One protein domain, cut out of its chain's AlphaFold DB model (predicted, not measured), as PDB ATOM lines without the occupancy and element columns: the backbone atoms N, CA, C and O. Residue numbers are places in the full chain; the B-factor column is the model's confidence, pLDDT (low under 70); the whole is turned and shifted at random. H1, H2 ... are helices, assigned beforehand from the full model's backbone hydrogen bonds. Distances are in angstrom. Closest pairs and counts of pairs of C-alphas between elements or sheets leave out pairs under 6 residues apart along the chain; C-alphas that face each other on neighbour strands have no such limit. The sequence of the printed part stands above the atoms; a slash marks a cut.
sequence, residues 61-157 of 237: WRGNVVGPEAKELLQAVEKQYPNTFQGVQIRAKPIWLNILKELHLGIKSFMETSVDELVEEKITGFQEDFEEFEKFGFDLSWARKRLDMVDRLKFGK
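This is residues 61 to 157 of the 237 residues of an uncharacterized protein of Lactuca sativa (UniProt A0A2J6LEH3). What shape does a reader meet? Three helices, H3, H4 and H5, fold back and forth as two successive helical hairpins, with H4 in the middle touching both of the others. H1 crosses H3 on its way along the chain, and the short H2 makes a corner with H1 at its far end. What is it built of? The printed part has 97 residues with five named helices, in the order H1, H2, H3, H4, H5, and no named strand, so its class is all helix. How large is its outline? It is compact, with a radius of gyration of the C-alphas of 13.9 A, and spans 47 by 23 by 22 A, only just a rod.

What does the first helix meet? H1, residues 68 to 80, and H2, residues 82 to 85, only just touch, with 3 pairs of C-alphas within 8 A, and only at the corner; the closest are those of Glu 78 and Thr 84, 6.7 A apart. With residues 70 to 74 alone, H1 touches H3, residues 94 to 112, where the C-alphas of Ala 70 and His 104 are closest at 5.7 A; their lines are about perpendicular at 71 degrees, but only just. How do the two hairpins run? H3 and H4, residues 120 to 135, form a hairpin at a shallow tilt of 32 degrees, opposite ways, with the C-alphas of Leu 103 and Phe 133 closest at 7.0 A. H4 and H5, residues 141 to 154, form the other, at a shallow tilt of 12 degrees, opposite ways, with the C-alphas of Ile 123 and Leu 147 closest at 6.6 A. Which parts are near each other, and which are apart? H3 and H5 are near each other, with 5 pairs of C-alphas within 10 A. H1 is apart from H4 and H5, and H2 is apart from H3, from H4 and, only just at 8.3 A, from H5. What do the backbone N and O atoms show? In H1, H3, H4 and H5 every O i to N i+4 pair is within hydrogen-bond range, while H2 is too short for such a pair.

Where does the first helix begin? C-alpha 68 of H1 is at (24.870, -24.736, -59.265), and H1 measures 18.3 A from first to last C-alpha. How long are the others? H2 measures 6.5 A, H3 27.1 A, H4 22.9 A and H5 19.8 A. Where does the last one end? C-alpha 154 of H5 is at (37.910, -8.448, -31.732).

How far does it reach? The two C-alphas farthest apart are those of Ala 92 and Lys 157, at 47.0 A. Is the backbone broken, or any link long? The printed part has no cut; the links H1 to H2 and H4 to H5 are tight, and H2 to H3 and H3 to H4 are short. Where is confidence low? The mean pLDDT of the printed part is 90.5, and residue 92 alone is under 70.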
ATOM      1  N   TRP A  61      23.395 -31.959 -55.939       89.12
ATOM      2  CA  TRP A  61      24.334 -32.394 -54.893       89.12
ATOM      3  C   TRP A  61      23.737 -33.538 -54.063       89.12
ATOM      4  O   TRP A  61      22.602 -33.448 -53.591       89.12
ATOM      5  N   ARG A  62      24.476 -34.651 -53.934       87.50
ATOM      6  CA  ARG A  62      24.026 -35.906 -53.285       87.50
ATOM      7  C   ARG A  62      22.591 -36.336 -53.682       87.50
ATOM      8  O   ARG A  62      21.829 -36.815 -52.849       87.50
ATOM      9  N   GLY A  63      22.210 -36.136 -54.949       85.31
ATOM     10  CA  GLY A  63      20.877 -36.462 -55.483       85.31
ATOM     11  C   GLY A  63      19.761 -35.442 -55.198       85.31
ATOM     12  O   GLY A  63      18.597 -35.741 -55.445       85.31
ATOM     13  N   ASN A  64      20.084 -34.249 -54.685       85.94
ATOM     14  CA  ASN A  64      19.129 -33.170 -54.409       85.94
ATOM     15  C   ASN A  64      19.395 -31.983 -55.347       85.94
ATOM     16  O   ASN A  64      20.542 -31.564 -55.506       85.94
ATOM     17  N   VAL A  65      18.343 -31.428 -55.957       88.88
ATOM     18  CA  VAL A  65      18.431 -30.331 -56.942       88.88
ATOM     19  C   VAL A  65      18.563 -28.981 -56.225       88.88
ATOM     20  O   VAL A  65      17.599 -28.228 -56.099       88.88
ATOM     21  N   VAL A  66      19.756 -28.699 -55.697       87.06
ATOM     22  CA  VAL A  66      20.044 -27.488 -54.902       87.06
ATOM     23  C   VAL A  66      20.354 -26.251 -55.757       87.06
ATOM     24  O   VAL A  66      20.115 -25.136 -55.305       87.06
ATOM     25  N   GLY A  67      20.820 -26.440 -56.997       90.31
ATOM     26  CA  GLY A  67      21.300 -25.381 -57.897       90.31
ATOM     27  C   GLY A  67      22.837 -25.333 -57.986       90.31
ATOM     28  O   GLY A  67      23.506 -25.925 -57.139       90.31
ATOM     29  N   PRO A  68      23.424 -24.694 -59.016       90.12
ATOM     30  CA  PRO A  68      24.870 -24.736 -59.265       90.12
ATOM     31  C   PRO A  68      25.699 -24.112 -58.131       90.12
ATOM     32  O   PRO A  68      26.534 -24.809 -57.564       90.12
ATOM     33  N   GLU A  69      25.413 -22.872 -57.716       89.56
ATOM     34  CA  GLU A  69      26.131 -22.205 -56.608       89.56
ATOM     35  C   GLU A  69      26.073 -23.009 -55.298       89.56
ATOM     36  O   GLU A  69      27.079 -23.187 -54.612       89.56
ATOM     37  N   ALA A  70      24.891 -23.535 -54.962       90.81
ATOM     38  CA  ALA A  70      24.695 -24.340 -53.762       90.81
ATOM     39  C   ALA A  70      25.451 -25.675 -53.839       90.81
ATOM     40  O   ALA A  70      26.069 -26.086 -52.858       90.81
ATOM     41  N   LYS A  71      25.461 -26.329 -55.008       93.44
ATOM     42  CA  LYS A  71      26.247 -27.543 -55.262       93.44
ATOM     43  C   LYS A  71      27.741 -27.274 -55.077       93.44
ATOM     44  O   LYS A  71      28.393 -28.037 -54.373       93.44
ATOM     45  N   GLU A  72      28.268 -26.204 -55.663       93.69
ATOM     46  CA  GLU A  72      29.690 -25.855 -55.572       93.69
ATOM     47  C   GLU A  72      30.114 -25.531 -54.133       93.69
ATOM     48  O   GLU A  72      31.105 -26.087 -53.655       93.69
ATOM     49  N   LEU A  73      29.334 -24.722 -53.402       95.00
ATOM     50  CA  LEU A  73      29.632 -24.406 -52.003       95.00
ATOM     51  C   LEU A  73      29.566 -25.653 -51.110       95.00
ATOM     52  O   LEU A  73      30.489 -25.895 -50.332       95.00
ATOM     53  N   LEU A  74      28.516 -26.473 -51.234       93.69
ATOM     54  CA  LEU A  74      28.370 -27.690 -50.428       93.69
ATOM     55  C   LEU A  74      29.477 -28.710 -50.746       93.69
ATOM     56  O   LEU A  74      30.006 -29.319 -49.822       93.69
ATOM     57  N   GLN A  75      29.912 -28.833 -52.008       94.19
ATOM     58  CA  GLN A  75      31.072 -29.658 -52.383       94.19
ATOM     59  C   GLN A  75      32.400 -29.108 -51.843       94.19
ATOM     60  O   GLN A  75      33.261 -29.889 -51.432       94.19
ATOM     61  N   ALA A  76      32.585 -27.785 -51.809       94.69
ATOM     62  CA  ALA A  76      33.770 -27.167 -51.216       94.69
ATOM     63  C   ALA A  76      33.834 -27.410 -49.697       94.69
ATOM     64  O   ALA A  76      34.875 -27.831 -49.187       94.69
ATOM     65  N   VAL A  77      32.709 -27.237 -48.993       94.81
ATOM     66  CA  VAL A  77      32.571 -27.546 -47.560       94.81
ATOM     67  C   VAL A  77      32.793 -29.038 -47.302       94.81
ATOM     68  O   VAL A  77      33.580 -29.383 -46.431       94.81
ATOM     69  N   GLU A  78      32.192 -29.929 -48.095       93.88
ATOM     70  CA  GLU A  78      32.345 -31.390 -47.976       93.88
ATOM     71  C   GLU A  78      33.803 -31.839 -48.165       93.88
ATOM     72  O   GLU A  78      34.274 -32.752 -47.488       93.88
ATOM     73  N   LYS A  79      34.544 -31.167 -49.053       94.94
ATOM     74  CA  LYS A  79      35.965 -31.429 -49.308       94.94
ATOM     75  C   LYS A  79      36.886 -30.883 -48.210       94.94
ATOM     76  O   LYS A  79      37.924 -31.488 -47.947       94.94
ATOM     77  N   GLN A  80      36.556 -29.736 -47.614       95.19
ATOM     78  CA  GLN A  80      37.400 -29.065 -46.617       95.19
ATOM     79  C   GLN A  80      37.095 -29.502 -45.173       95.19
ATOM     80  O   GLN A  80      38.003 -29.556 -44.344       95.19
ATOM     81  N   TYR A  81      35.839 -29.845 -44.890       95.38
ATOM     82  CA  TYR A  81      35.308 -30.219 -43.579       95.38
ATOM     83  C   TYR A  81      34.430 -31.484 -43.726       95.38
ATOM     84  O   TYR A  81      33.205 -31.417 -43.616       95.38
ATOM     85  N   PRO A  82      35.022 -32.666 -43.996       91.88
ATOM     86  CA  PRO A  82      34.273 -33.876 -44.366       91.88
ATOM     87  C   PRO A  82      33.266 -34.347 -43.305       91.88
ATOM     88  O   PRO A  82      32.246 -34.949 -43.644       91.88
ATOM     89  N   ASN A  83      33.507 -34.026 -42.031       95.00
ATOM     90  CA  ASN A  83      32.597 -34.335 -40.930       95.00
ATOM     91  C   ASN A  83      31.239 -33.618 -41.058       95.00
ATOM     92  O   ASN A  83      30.227 -34.166 -40.619       95.00
ATOM     93  N   THR A  84      31.184 -32.434 -41.692       94.12
ATOM     94  CA  THR A  84      29.984 -31.574 -41.752       94.12
ATOM     95  C   THR A  84      28.752 -32.284 -42.300       94.12
ATOM     96  O   THR A  84      27.641 -31.983 -41.875       94.12
ATOM     97  N   PHE A  85      28.930 -33.278 -43.173       93.00
ATOM     98  CA  PHE A  85      27.835 -34.059 -43.755       93.00
ATOM     99  C   PHE A  85      27.820 -35.531 -43.315       93.00
ATOM    100  O   PHE A  85      27.119 -36.345 -43.922       93.00
ATOM    101  N   GLN A  86      28.590 -35.894 -42.283       89.50
ATOM    102  CA  GLN A  86      28.725 -37.274 -41.805       89.50
ATOM    103  C   GLN A  86      27.526 -37.729 -40.957       89.50
ATOM    104  O   GLN A  86      27.106 -38.879 -41.072       89.50
ATOM    105  N   GLY A  87      26.946 -36.840 -40.141       83.44
ATOM    106  CA  GLY A  87      25.737 -37.129 -39.354       83.44
ATOM    107  C   GLY A  87      24.431 -37.100 -40.163       83.44
ATOM    108  O   GLY A  87      23.400 -37.598 -39.711       83.44
ATOM    109  N   VAL A  88      24.461 -36.534 -41.374       86.19
ATOM    110  CA  VAL A  88      23.261 -36.099 -42.096       86.19
ATOM    111  C   VAL A  88      22.695 -37.208 -42.985       86.19
ATOM    112  O   VAL A  88      23.171 -37.460 -44.094       86.19
ATOM    113  N   GLN A  89      21.600 -37.836 -42.549       81.12
ATOM    114  CA  GLN A  89      20.812 -38.740 -43.397       81.12
ATOM    115  C   GLN A  89      19.876 -37.958 -44.331       81.12
ATOM    116  O   GLN A  89      18.652 -37.983 -44.162       81.12
ATOM    117  N   ILE A  90      20.447 -37.284 -45.331       78.75
ATOM    118  CA  ILE A  90      19.676 -36.584 -46.367       78.75
ATOM    119  C   ILE A  90      18.804 -37.606 -47.109       78.75
ATOM    120  O   ILE A  90      19.300 -38.590 -47.657       78.75
ATOM    121  N   ARG A  91      17.490 -37.377 -47.134       74.62
ATOM    122  CA  ARG A  91      16.520 -38.190 -47.889       74.62
ATOM    123  C   ARG A  91      15.826 -37.290 -48.899       74.62
ATOM    124  O   ARG A  91      15.520 -36.153 -48.561       74.62
ATOM    125  N   ALA A  92      15.506 -37.801 -50.086       64.38
ATOM    126  CA  ALA A  92      14.775 -37.052 -51.110       64.38
ATOM    127  C   ALA A  92      13.338 -36.715 -50.642       64.38
ATOM    128  O   ALA A  92      12.383 -37.448 -50.888       64.38
ATOM    129  N   LYS A  93      13.204 -35.610 -49.902       73.06
ATOM    130  CA  LYS A  93      11.961 -35.019 -49.393       73.06
ATOM    131  C   LYS A  93      12.046 -33.498 -49.560       73.06
ATOM    132  O   LYS A  93      13.123 -32.957 -49.318       73.06
ATOM    133  N   PRO A  94      10.935 -32.788 -49.841       78.56
ATOM    134  CA  PRO A  94      10.943 -31.328 -49.997       78.56
ATOM    135  C   PRO A  94      11.582 -30.569 -48.824       78.56
ATOM    136  O   PRO A  94      12.309 -29.609 -49.040       78.56
ATOM    137  N   ILE A  95      11.389 -31.057 -47.592       84.12
ATOM    138  CA  ILE A  95      11.961 -30.477 -46.364       84.12
ATOM    139  C   ILE A  95      13.499 -30.405 -46.428       84.12
ATOM    140  O   ILE A  95      14.073 -29.370 -46.110       84.12
ATOM    141  N   TRP A  96      14.171 -31.466 -46.892       87.56
ATOM    142  CA  TRP A  96      15.636 -31.480 -46.996       87.56
ATOM    143  C   TRP A  96      16.165 -30.507 -48.055       87.56
ATOM    144  O   TRP A  96      17.264 -29.987 -47.895       87.56
ATOM    145  N   LEU A  97      15.396 -30.223 -49.112       88.00
ATOM    146  CA  LEU A  97      15.794 -29.234 -50.115       88.00
ATOM    147  C   LEU A  97      15.776 -27.804 -49.552       88.00
ATOM    148  O   LEU A  97      16.641 -27.012 -49.916       88.00
ATOM    149  N   ASN A  98      14.830 -27.481 -48.666       89.88
ATOM    150  CA  ASN A  98      14.800 -26.180 -47.994       89.88
ATOM    151  C   ASN A  98      15.980 -26.046 -47.023       89.88
ATOM    152  O   ASN A  98      16.786 -25.137 -47.201       89.88
ATOM    153  N   ILE A  99      16.178 -27.034 -46.140       91.44
ATOM    154  CA  ILE A  99      17.297 -27.064 -45.180       91.44
ATOM    155  C   ILE A  99      18.654 -26.899 -45.889       91.44
ATOM    156  O   ILE A  99      19.517 -26.169 -45.415       91.44
ATOM    157  N   LEU A 100      18.858 -27.538 -47.049       91.50
ATOM    158  CA  LEU A 100      20.107 -27.401 -47.812       91.50
ATOM    159  C   LEU A 100      20.275 -26.034 -48.495       91.50
ATOM    160  O   LEU A 100      21.410 -25.613 -48.716       91.50
ATOM    161  N   LYS A 101      19.183 -25.332 -48.817       91.25
ATOM    162  CA  LYS A 101      19.226 -23.949 -49.321       91.25
ATOM    163  C   LYS A 101      19.486 -22.953 -48.196       91.25
ATOM    164  O   LYS A 101      20.309 -22.063 -48.368       91.25
ATOM    165  N   GLU A 102      18.832 -23.132 -47.054       93.56
ATOM    166  CA  GLU A 102      19.038 -22.334 -45.842       93.56
ATOM    167  C   GLU A 102      20.483 -22.490 -45.340       93.56
ATOM    168  O   GLU A 102      21.172 -21.490 -45.159       93.56
ATOM    169  N   LEU A 103      21.006 -23.722 -45.274       94.12
ATOM    170  CA  LEU A 103      22.410 -23.992 -44.948       94.12
ATOM    171  C   LEU A 103      23.380 -23.374 -45.966       94.12
ATOM    172  O   LEU A 103      24.406 -22.818 -45.578       94.12
ATOM    173  N   HIS A 104      23.076 -23.453 -47.266       93.75
ATOM    174  CA  HIS A 104      23.879 -22.792 -48.298       93.75
ATOM    175  C   HIS A 104      23.930 -21.275 -48.079       93.75
ATOM    176  O   HIS A 104      25.020 -20.709 -48.117       93.75
ATOM    177  N   LEU A 105      22.791 -20.628 -47.812       94.75
ATOM    178  CA  LEU A 105      22.720 -19.186 -47.567       94.75
ATOM    179  C   LEU A 105      23.435 -18.788 -46.266       94.75
ATOM    180  O   LEU A 105      24.193 -17.821 -46.279       94.75
ATOM    181  N   GLY A 106      23.265 -19.552 -45.183       93.88
ATOM    182  CA  GLY A 106      23.954 -19.328 -43.910       93.88
ATOM    183  C   GLY A 106      25.475 -19.456 -44.036       93.88
ATOM    184  O   GLY A 106      26.206 -18.546 -43.650       93.88
ATOM    185  N   ILE A 107      25.970 -20.532 -44.665       94.75
ATOM    186  CA  ILE A 107      27.411 -20.706 -44.919       94.75
ATOM    187  C   ILE A 107      27.936 -19.636 -45.887       94.75
ATOM    188  O   ILE A 107      29.033 -19.126 -45.668       94.75
ATOM    189  N   LYS A 108      27.184 -19.271 -46.936       95.19
ATOM    190  CA  LYS A 108      27.575 -18.217 -47.887       95.19
ATOM    191  C   LYS A 108      27.719 -16.872 -47.169       95.19
ATOM    192  O   LYS A 108      28.796 -16.292 -47.203       95.19
ATOM    193  N   SER A 109      26.697 -16.460 -46.417       94.62
ATOM    194  CA  SER A 109      26.705 -15.251 -45.580       94.62
ATOM    195  C   SER A 109      27.877 -15.240 -44.589       94.62
ATOM    196  O   SER A 109      28.619 -14.261 -44.516       94.62
ATOM    197  N   PHE A 110      28.114 -16.349 -43.883       95.25
ATOM    198  CA  PHE A 110      29.231 -16.489 -42.945       95.25
ATOM    199  C   PHE A 110      30.613 -16.382 -43.617       95.25
ATOM    200  O   PHE A 110      31.533 -15.802 -43.044       95.25
ATOM    201  N   MET A 111      30.771 -16.936 -44.821       92.94
ATOM    202  CA  MET A 111      32.031 -16.914 -45.575       92.94
ATOM    203  C   MET A 111      32.275 -15.585 -46.312       92.94
ATOM    204  O   MET A 111      33.430 -15.255 -46.577       92.94
ATOM    205  N   GLU A 112      31.215 -14.846 -46.651       94.25
ATOM    206  CA  GLU A 112      31.273 -13.544 -47.335       94.25
ATOM    207  C   GLU A 112      31.343 -12.353 -46.355       94.25
ATOM    208  O   GLU A 112      31.857 -11.297 -46.722       94.25
ATOM    209  N   THR A 113      30.883 -12.506 -45.105       94.19
ATOM    210  CA  THR A 113      30.935 -11.443 -44.081       94.19
ATOM    211  C   THR A 113      32.375 -11.150 -43.648       94.19
ATOM    212  O   THR A 113      33.088 -12.034 -43.169       94.19
ATOM    213  N   SER A 114      32.802  -9.886 -43.743       90.88
ATOM    214  CA  SER A 114      34.132  -9.472 -43.283       90.88
ATOM    215  C   SER A 114      34.246  -9.432 -41.750       90.88
ATOM    216  O   SER A 114      33.275  -9.184 -41.030       90.88
ATOM    217  N   VAL A 115      35.464  -9.632 -41.229       89.25
ATOM    218  CA  VAL A 115      35.739  -9.551 -39.781       89.25
ATOM    219  C   VAL A 115      35.420  -8.158 -39.229       89.25
ATOM    220  O   VAL A 115      34.936  -8.045 -38.103       89.25
ATOM    221  N   ASP A 116      35.611  -7.102 -40.019       87.94
ATOM    222  CA  ASP A 116      35.303  -5.724 -39.628       87.94
ATOM    223  C   ASP A 116      33.791  -5.475 -39.499       87.94
ATOM    224  O   ASP A 116      33.362  -4.786 -38.571       87.94
ATOM    225  N   GLU A 117      32.974  -6.119 -40.336       89.19
ATOM    226  CA  GLU A 117      31.507  -6.036 -40.315       89.19
ATOM    227  C   GLU A 117      30.817  -6.924 -39.270       89.19
ATOM    228  O   GLU A 117      29.602  -6.787 -39.076       89.19
ATOM    229  N   LEU A 118      31.533  -7.846 -38.618       90.00
ATOM    230  CA  LEU A 118      30.992  -8.629 -37.506       90.00
ATOM    231  C   LEU A 118      30.825  -7.748 -36.263       90.00
ATOM    232  O   LEU A 118      31.788  -7.179 -35.754       90.00
ATOM    233  N   VAL A 119      29.598  -7.674 -35.758       92.25
ATOM    234  CA  VAL A 119      29.242  -7.133 -34.437       92.25
ATOM    235  C   VAL A 119      28.747  -8.281 -33.558       92.25
ATOM    236  O   VAL A 119      28.355  -9.316 -34.098       92.25
ATOM    237  N   GLU A 120      28.739  -8.105 -32.236       88.88
ATOM    238  CA  GLU A 120      28.304  -9.135 -31.273       88.88
ATOM    239  C   GLU A 120      26.947  -9.758 -31.668       88.88
ATOM    240  O   GLU A 120      26.837 -10.975 -31.769       88.88
ATOM    241  N   GLU A 121      25.959  -8.938 -32.053       91.88
ATOM    242  CA  GLU A 121      24.640  -9.391 -32.536       91.88
ATOM    243  C   GLU A 121      24.712 -10.343 -33.749       91.88
ATOM    244  O   GLU A 121      23.983 -11.333 -33.803       91.88
ATOM    245  N   LYS A 122      25.615 -10.092 -34.713       92.06
ATOM    246  CA  LYS A 122      25.831 -10.987 -35.867       92.06
ATOM    247  C   LYS A 122      26.539 -12.278 -35.461       92.06
ATOM    248  O   LYS A 122      26.264 -13.322 -36.045       92.06
ATOM    249  N   ILE A 123      27.458 -12.215 -34.495       92.00
ATOM    250  CA  ILE A 123      28.140 -13.406 -33.975       92.00
ATOM    251  C   ILE A 123      27.124 -14.308 -33.266       92.00
ATOM    252  O   ILE A 123      27.103 -15.504 -33.548       92.00
ATOM    253  N   THR A 124      26.237 -13.746 -32.439       93.38
ATOM    254  CA  THR A 124      25.120 -14.484 -31.827       93.38
ATOM    255  C   THR A 124      24.187 -15.068 -32.888       93.38
ATOM    256  O   THR A 124      23.920 -16.265 -32.846       93.38
ATOM    257  N   GLY A 125      23.777 -14.286 -33.894       94.50
ATOM    258  CA  GLY A 125      22.931 -14.779 -34.991       94.50
ATOM    259  C   GLY A 125      23.529 -15.992 -35.715       94.50
ATOM    260  O   GLY A 125      22.877 -17.025 -35.823       94.50
ATOM    261  N   PHE A 126      24.808 -15.935 -36.110       95.19
ATOM    262  CA  PHE A 126      25.471 -17.097 -36.714       95.19
ATOM    263  C   PHE A 126      25.630 -18.283 -35.738       95.19
ATOM    264  O   PHE A 126      25.630 -19.432 -36.175       95.19
ATOM    265  N   GLN A 127      25.768 -18.052 -34.426       94.75
ATOM    266  CA  GLN A 127      25.787 -19.138 -33.433       94.75
ATOM    267  C   GLN A 127      24.419 -19.825 -33.300       94.75
ATOM    268  O   GLN A 127      24.378 -21.050 -33.161       94.75
ATOM    269  N   GLU A 128      23.324 -19.063 -33.368       95.31
ATOM    270  CA  GLU A 128      21.945 -19.566 -33.350       95.31
ATOM    271  C   GLU A 128      21.623 -20.347 -34.637       95.31
ATOM    272  O   GLU A 128      21.205 -21.506 -34.545       95.31
ATOM    273  N   ASP A 129      21.939 -19.788 -35.814       94.06
ATOM    274  CA  ASP A 129      21.840 -20.460 -37.122       94.06
ATOM    275  C   ASP A 129      22.571 -21.816 -37.107       94.06
ATOM    276  O   ASP A 129      22.027 -22.854 -37.497       94.06
ATOM    277  N   PHE A 130      23.821 -21.840 -36.628       95.44
ATOM    278  CA  PHE A 130      24.616 -23.070 -36.579       95.44
ATOM    279  C   PHE A 130      24.066 -24.087 -35.572       95.44
ATOM    280  O   PHE A 130      24.188 -25.288 -35.810       95.44
ATOM    281  N   GLU A 131      23.418 -23.650 -34.488       94.88
ATOM    282  CA  GLU A 131      22.719 -24.562 -33.578       94.88
ATOM    283  C   GLU A 131      21.439 -25.141 -34.200       94.88
ATOM    284  O   GLU A 131      21.088 -26.287 -33.918       94.88
ATOM    285  N   GLU A 132      20.729 -24.398 -35.054       93.62
ATOM    286  CA  GLU A 132      19.618 -24.954 -35.835       93.62
ATOM    287  C   GLU A 132      20.102 -26.010 -36.840       93.62
ATOM    288  O   GLU A 132      19.586 -27.131 -36.852       93.62
ATOM    289  N   PHE A 133      21.161 -25.734 -37.604       93.75
ATOM    290  CA  PHE A 133      21.723 -26.731 -38.521       93.75
ATOM    291  C   PHE A 133      22.314 -27.956 -37.794       93.75
ATOM    292  O   PHE A 133      22.125 -29.091 -38.242       93.75
ATOM    293  N   GLU A 134      22.942 -27.793 -36.630       93.50
ATOM    294  CA  GLU A 134      23.421 -28.931 -35.830       93.50
ATOM    295  C   GLU A 134      22.277 -29.838 -35.332       93.50
ATOM    296  O   GLU A 134      22.454 -31.058 -35.276       93.50
ATOM    297  N   LYS A 135      21.064 -29.310 -35.093       92.25
ATOM    298  CA  LYS A 135      19.864 -30.127 -34.786       92.25
ATOM    299  C   LYS A 135      19.413 -30.995 -35.971       92.25
ATOM    300  O   LYS A 135      18.796 -32.039 -35.755       92.25
ATOM    301  N   PHE A 136      19.767 -30.627 -37.206       90.50
ATOM    302  CA  PHE A 136      19.599 -31.467 -38.403       90.50
ATOM    303  C   PHE A 136      20.782 -32.425 -38.661       90.50
ATOM    304  O   PHE A 136      20.741 -33.214 -39.608       90.50
ATOM    305  N   GLY A 137      21.810 -32.413 -37.803       91.94
ATOM    306  CA  GLY A 137      22.949 -33.333 -37.841       91.94
ATOM    307  C   GLY A 137      24.144 -32.867 -38.680       91.94
ATOM    308  O   GLY A 137      25.007 -33.694 -38.988       91.94
ATOM    309  N   PHE A 138      24.200 -31.587 -39.069       94.62
ATOM    310  CA  PHE A 138      25.381 -31.001 -39.714       94.62
ATOM    311  C   PHE A 138      26.460 -30.686 -38.663       94.62
ATOM    312  O   PHE A 138      26.160 -30.037 -37.671       94.62
ATOM    313  N   ASP A 139      27.716 -31.100 -38.866       96.00
ATOM    314  CA  ASP A 139      28.835 -30.704 -37.982       96.00
ATOM    315  C   ASP A 139      29.412 -29.348 -38.424       96.00
ATOM    316  O   ASP A 139      30.186 -29.263 -39.384       96.00
ATOM    317  N   LEU A 140      29.026 -28.285 -37.713       96.12
ATOM    318  CA  LEU A 140      29.495 -26.910 -37.920       96.12
ATOM    319  C   LEU A 140      30.491 -26.450 -36.842       96.12
ATOM    320  O   LEU A 140      30.787 -25.256 -36.724       96.12
ATOM    321  N   SER A 141      31.111 -27.387 -36.115       94.94
ATOM    322  CA  SER A 141      32.138 -27.092 -35.104       94.94
ATOM    323  C   SER A 141      33.318 -26.276 -35.657       94.94
ATOM    324  O   SER A 141      33.888 -25.442 -34.949       94.94
ATOM    325  N   TRP A 142      33.656 -26.446 -36.940       95.56
ATOM    326  CA  TRP A 142      34.676 -25.658 -37.640       95.56
ATOM    327  C   TRP A 142      34.284 -24.183 -37.823       95.56
ATOM    328  O   TRP A 142      35.157 -23.314 -37.789       95.56
ATOM    329  N   ALA A 143      32.991 -23.896 -38.000       95.38
ATOM    330  CA  ALA A 143      32.457 -22.550 -38.171       95.38
ATOM    331  C   ALA A 143      32.272 -21.872 -36.804       95.38
ATOM    332  O   ALA A 143      32.772 -20.765 -36.602       95.38
ATOM    333  N   ARG A 144      31.720 -22.592 -35.811       94.25
ATOM    334  CA  ARG A 144      31.711 -22.161 -34.398       94.25
ATOM    335  C   ARG A 144      33.112 -21.795 -33.896       94.25
ATOM    336  O   ARG A 144      33.289 -20.735 -33.308       94.25
ATOM    337  N   LYS A 145      34.127 -22.623 -34.178       94.56
ATOM    338  CA  LYS A 145      35.525 -22.357 -33.785       94.56
ATOM    339  C   LYS A 145      36.118 -21.113 -34.461       94.56
ATOM    340  O   LYS A 145      36.983 -20.462 -33.882       94.56
ATOM    341  N   ARG A 146      35.684 -20.780 -35.681       94.00
ATOM    342  CA  ARG A 146      36.066 -19.526 -36.351       94.00
ATOM    343  C   ARG A 146      35.387 -18.317 -35.697       94.00
ATOM    344  O   ARG A 146      36.066 -17.320 -35.494       94.00
ATOM    345  N   LEU A 147      34.108 -18.420 -35.318       93.38
ATOM    346  CA  LEU A 147      33.405 -17.362 -34.578       93.38
ATOM    347  C   LEU A 147      34.024 -17.112 -33.197       93.38
ATOM    348  O   LEU A 147      34.368 -15.975 -32.910       93.38
ATOM    349  N   ASP A 148      34.246 -18.154 -32.389       91.38
ATOM    350  CA  ASP A 148      34.918 -18.063 -31.076       91.38
ATOM    351  C   ASP A 148      36.315 -17.421 -31.182       91.38
ATOM    352  O   ASP A 148      36.709 -16.621 -30.338       91.38
ATOM    353  N   MET A 149      37.053 -17.706 -32.260       90.50
ATOM    354  CA  MET A 149      38.342 -17.067 -32.529       90.50
ATOM    355  C   MET A 149      38.200 -15.578 -32.883       90.50
ATOM    356  O   MET A 149      38.962 -14.765 -32.371       90.50
ATOM    357  N   VAL A 150      37.243 -15.201 -33.738       89.75
ATOM    358  CA  VAL A 150      37.010 -13.787 -34.091       89.75
ATOM    359  C   VAL A 150      36.503 -12.991 -32.889       89.75
ATOM    360  O   VAL A 150      36.979 -11.883 -32.659       89.75
ATOM    361  N   ASP A 151      35.595 -13.563 -32.102       89.50
ATOM    362  CA  ASP A 151      35.052 -12.955 -30.889       89.50
ATOM    363  C   ASP A 151      36.172 -12.604 -29.895       89.50
ATOM    364  O   ASP A 151      36.336 -11.442 -29.517       89.50
ATOM    365  N   ARG A 152      37.050 -13.569 -29.587       87.75
ATOM    366  CA  ARG A 152      38.228 -13.363 -28.723       87.75
ATOM    367  C   ARG A 152      39.207 -12.311 -29.246       87.75
ATOM    368  O   ARG A 152      39.756 -11.569 -28.441       87.75
ATOM    369  N   LEU A 153      39.441 -12.256 -30.560       85.06
ATOM    370  CA  LEU A 153      40.430 -11.354 -31.174       85.06
ATOM    371  C   LEU A 153      39.893  -9.936 -31.455       85.06
ATOM    372  O   LEU A 153      40.689  -9.034 -31.733       85.06
ATOM    373  N   LYS A 154      38.565  -9.735 -31.432       84.25
ATOM    374  CA  LYS A 154      37.910  -8.448 -31.732       84.25
ATOM    375  C   LYS A 154      37.223  -7.807 -30.522       84.25
ATOM    376  O   LYS A 154      37.327  -6.593 -30.350       84.25
ATOM    377  N   PHE A 155      36.531  -8.597 -29.704       82.06
ATOM    378  CA  PHE A 155      35.778  -8.139 -28.525       82.06
ATOM    379  C   PHE A 155      36.419  -8.620 -27.217       82.06
ATOM    380  O   PHE A 155      36.443  -7.896 -26.216       82.06
ATOM    381  N   GLY A 156      37.021  -9.811 -27.238       72.81
ATOM    382  CA  GLY A 156      37.896 -10.285 -26.178       72.81
ATOM    383  C   GLY A 156      39.108  -9.369 -25.984       72.81
ATOM    384  O   GLY A 156      39.754  -8.908 -26.922       72.81
ATOM    385  N   LYS A 157      39.455  -9.112 -24.720       72.50
ATOM    386  CA  LYS A 157      40.670  -8.371 -24.346       72.50
ATOM    387  C   LYS A 157      41.863  -9.323 -24.286       72.50
ATOM    388  O   LYS A 157      42.504  -9.435 -23.244       72.50
TER     389      LYS A 157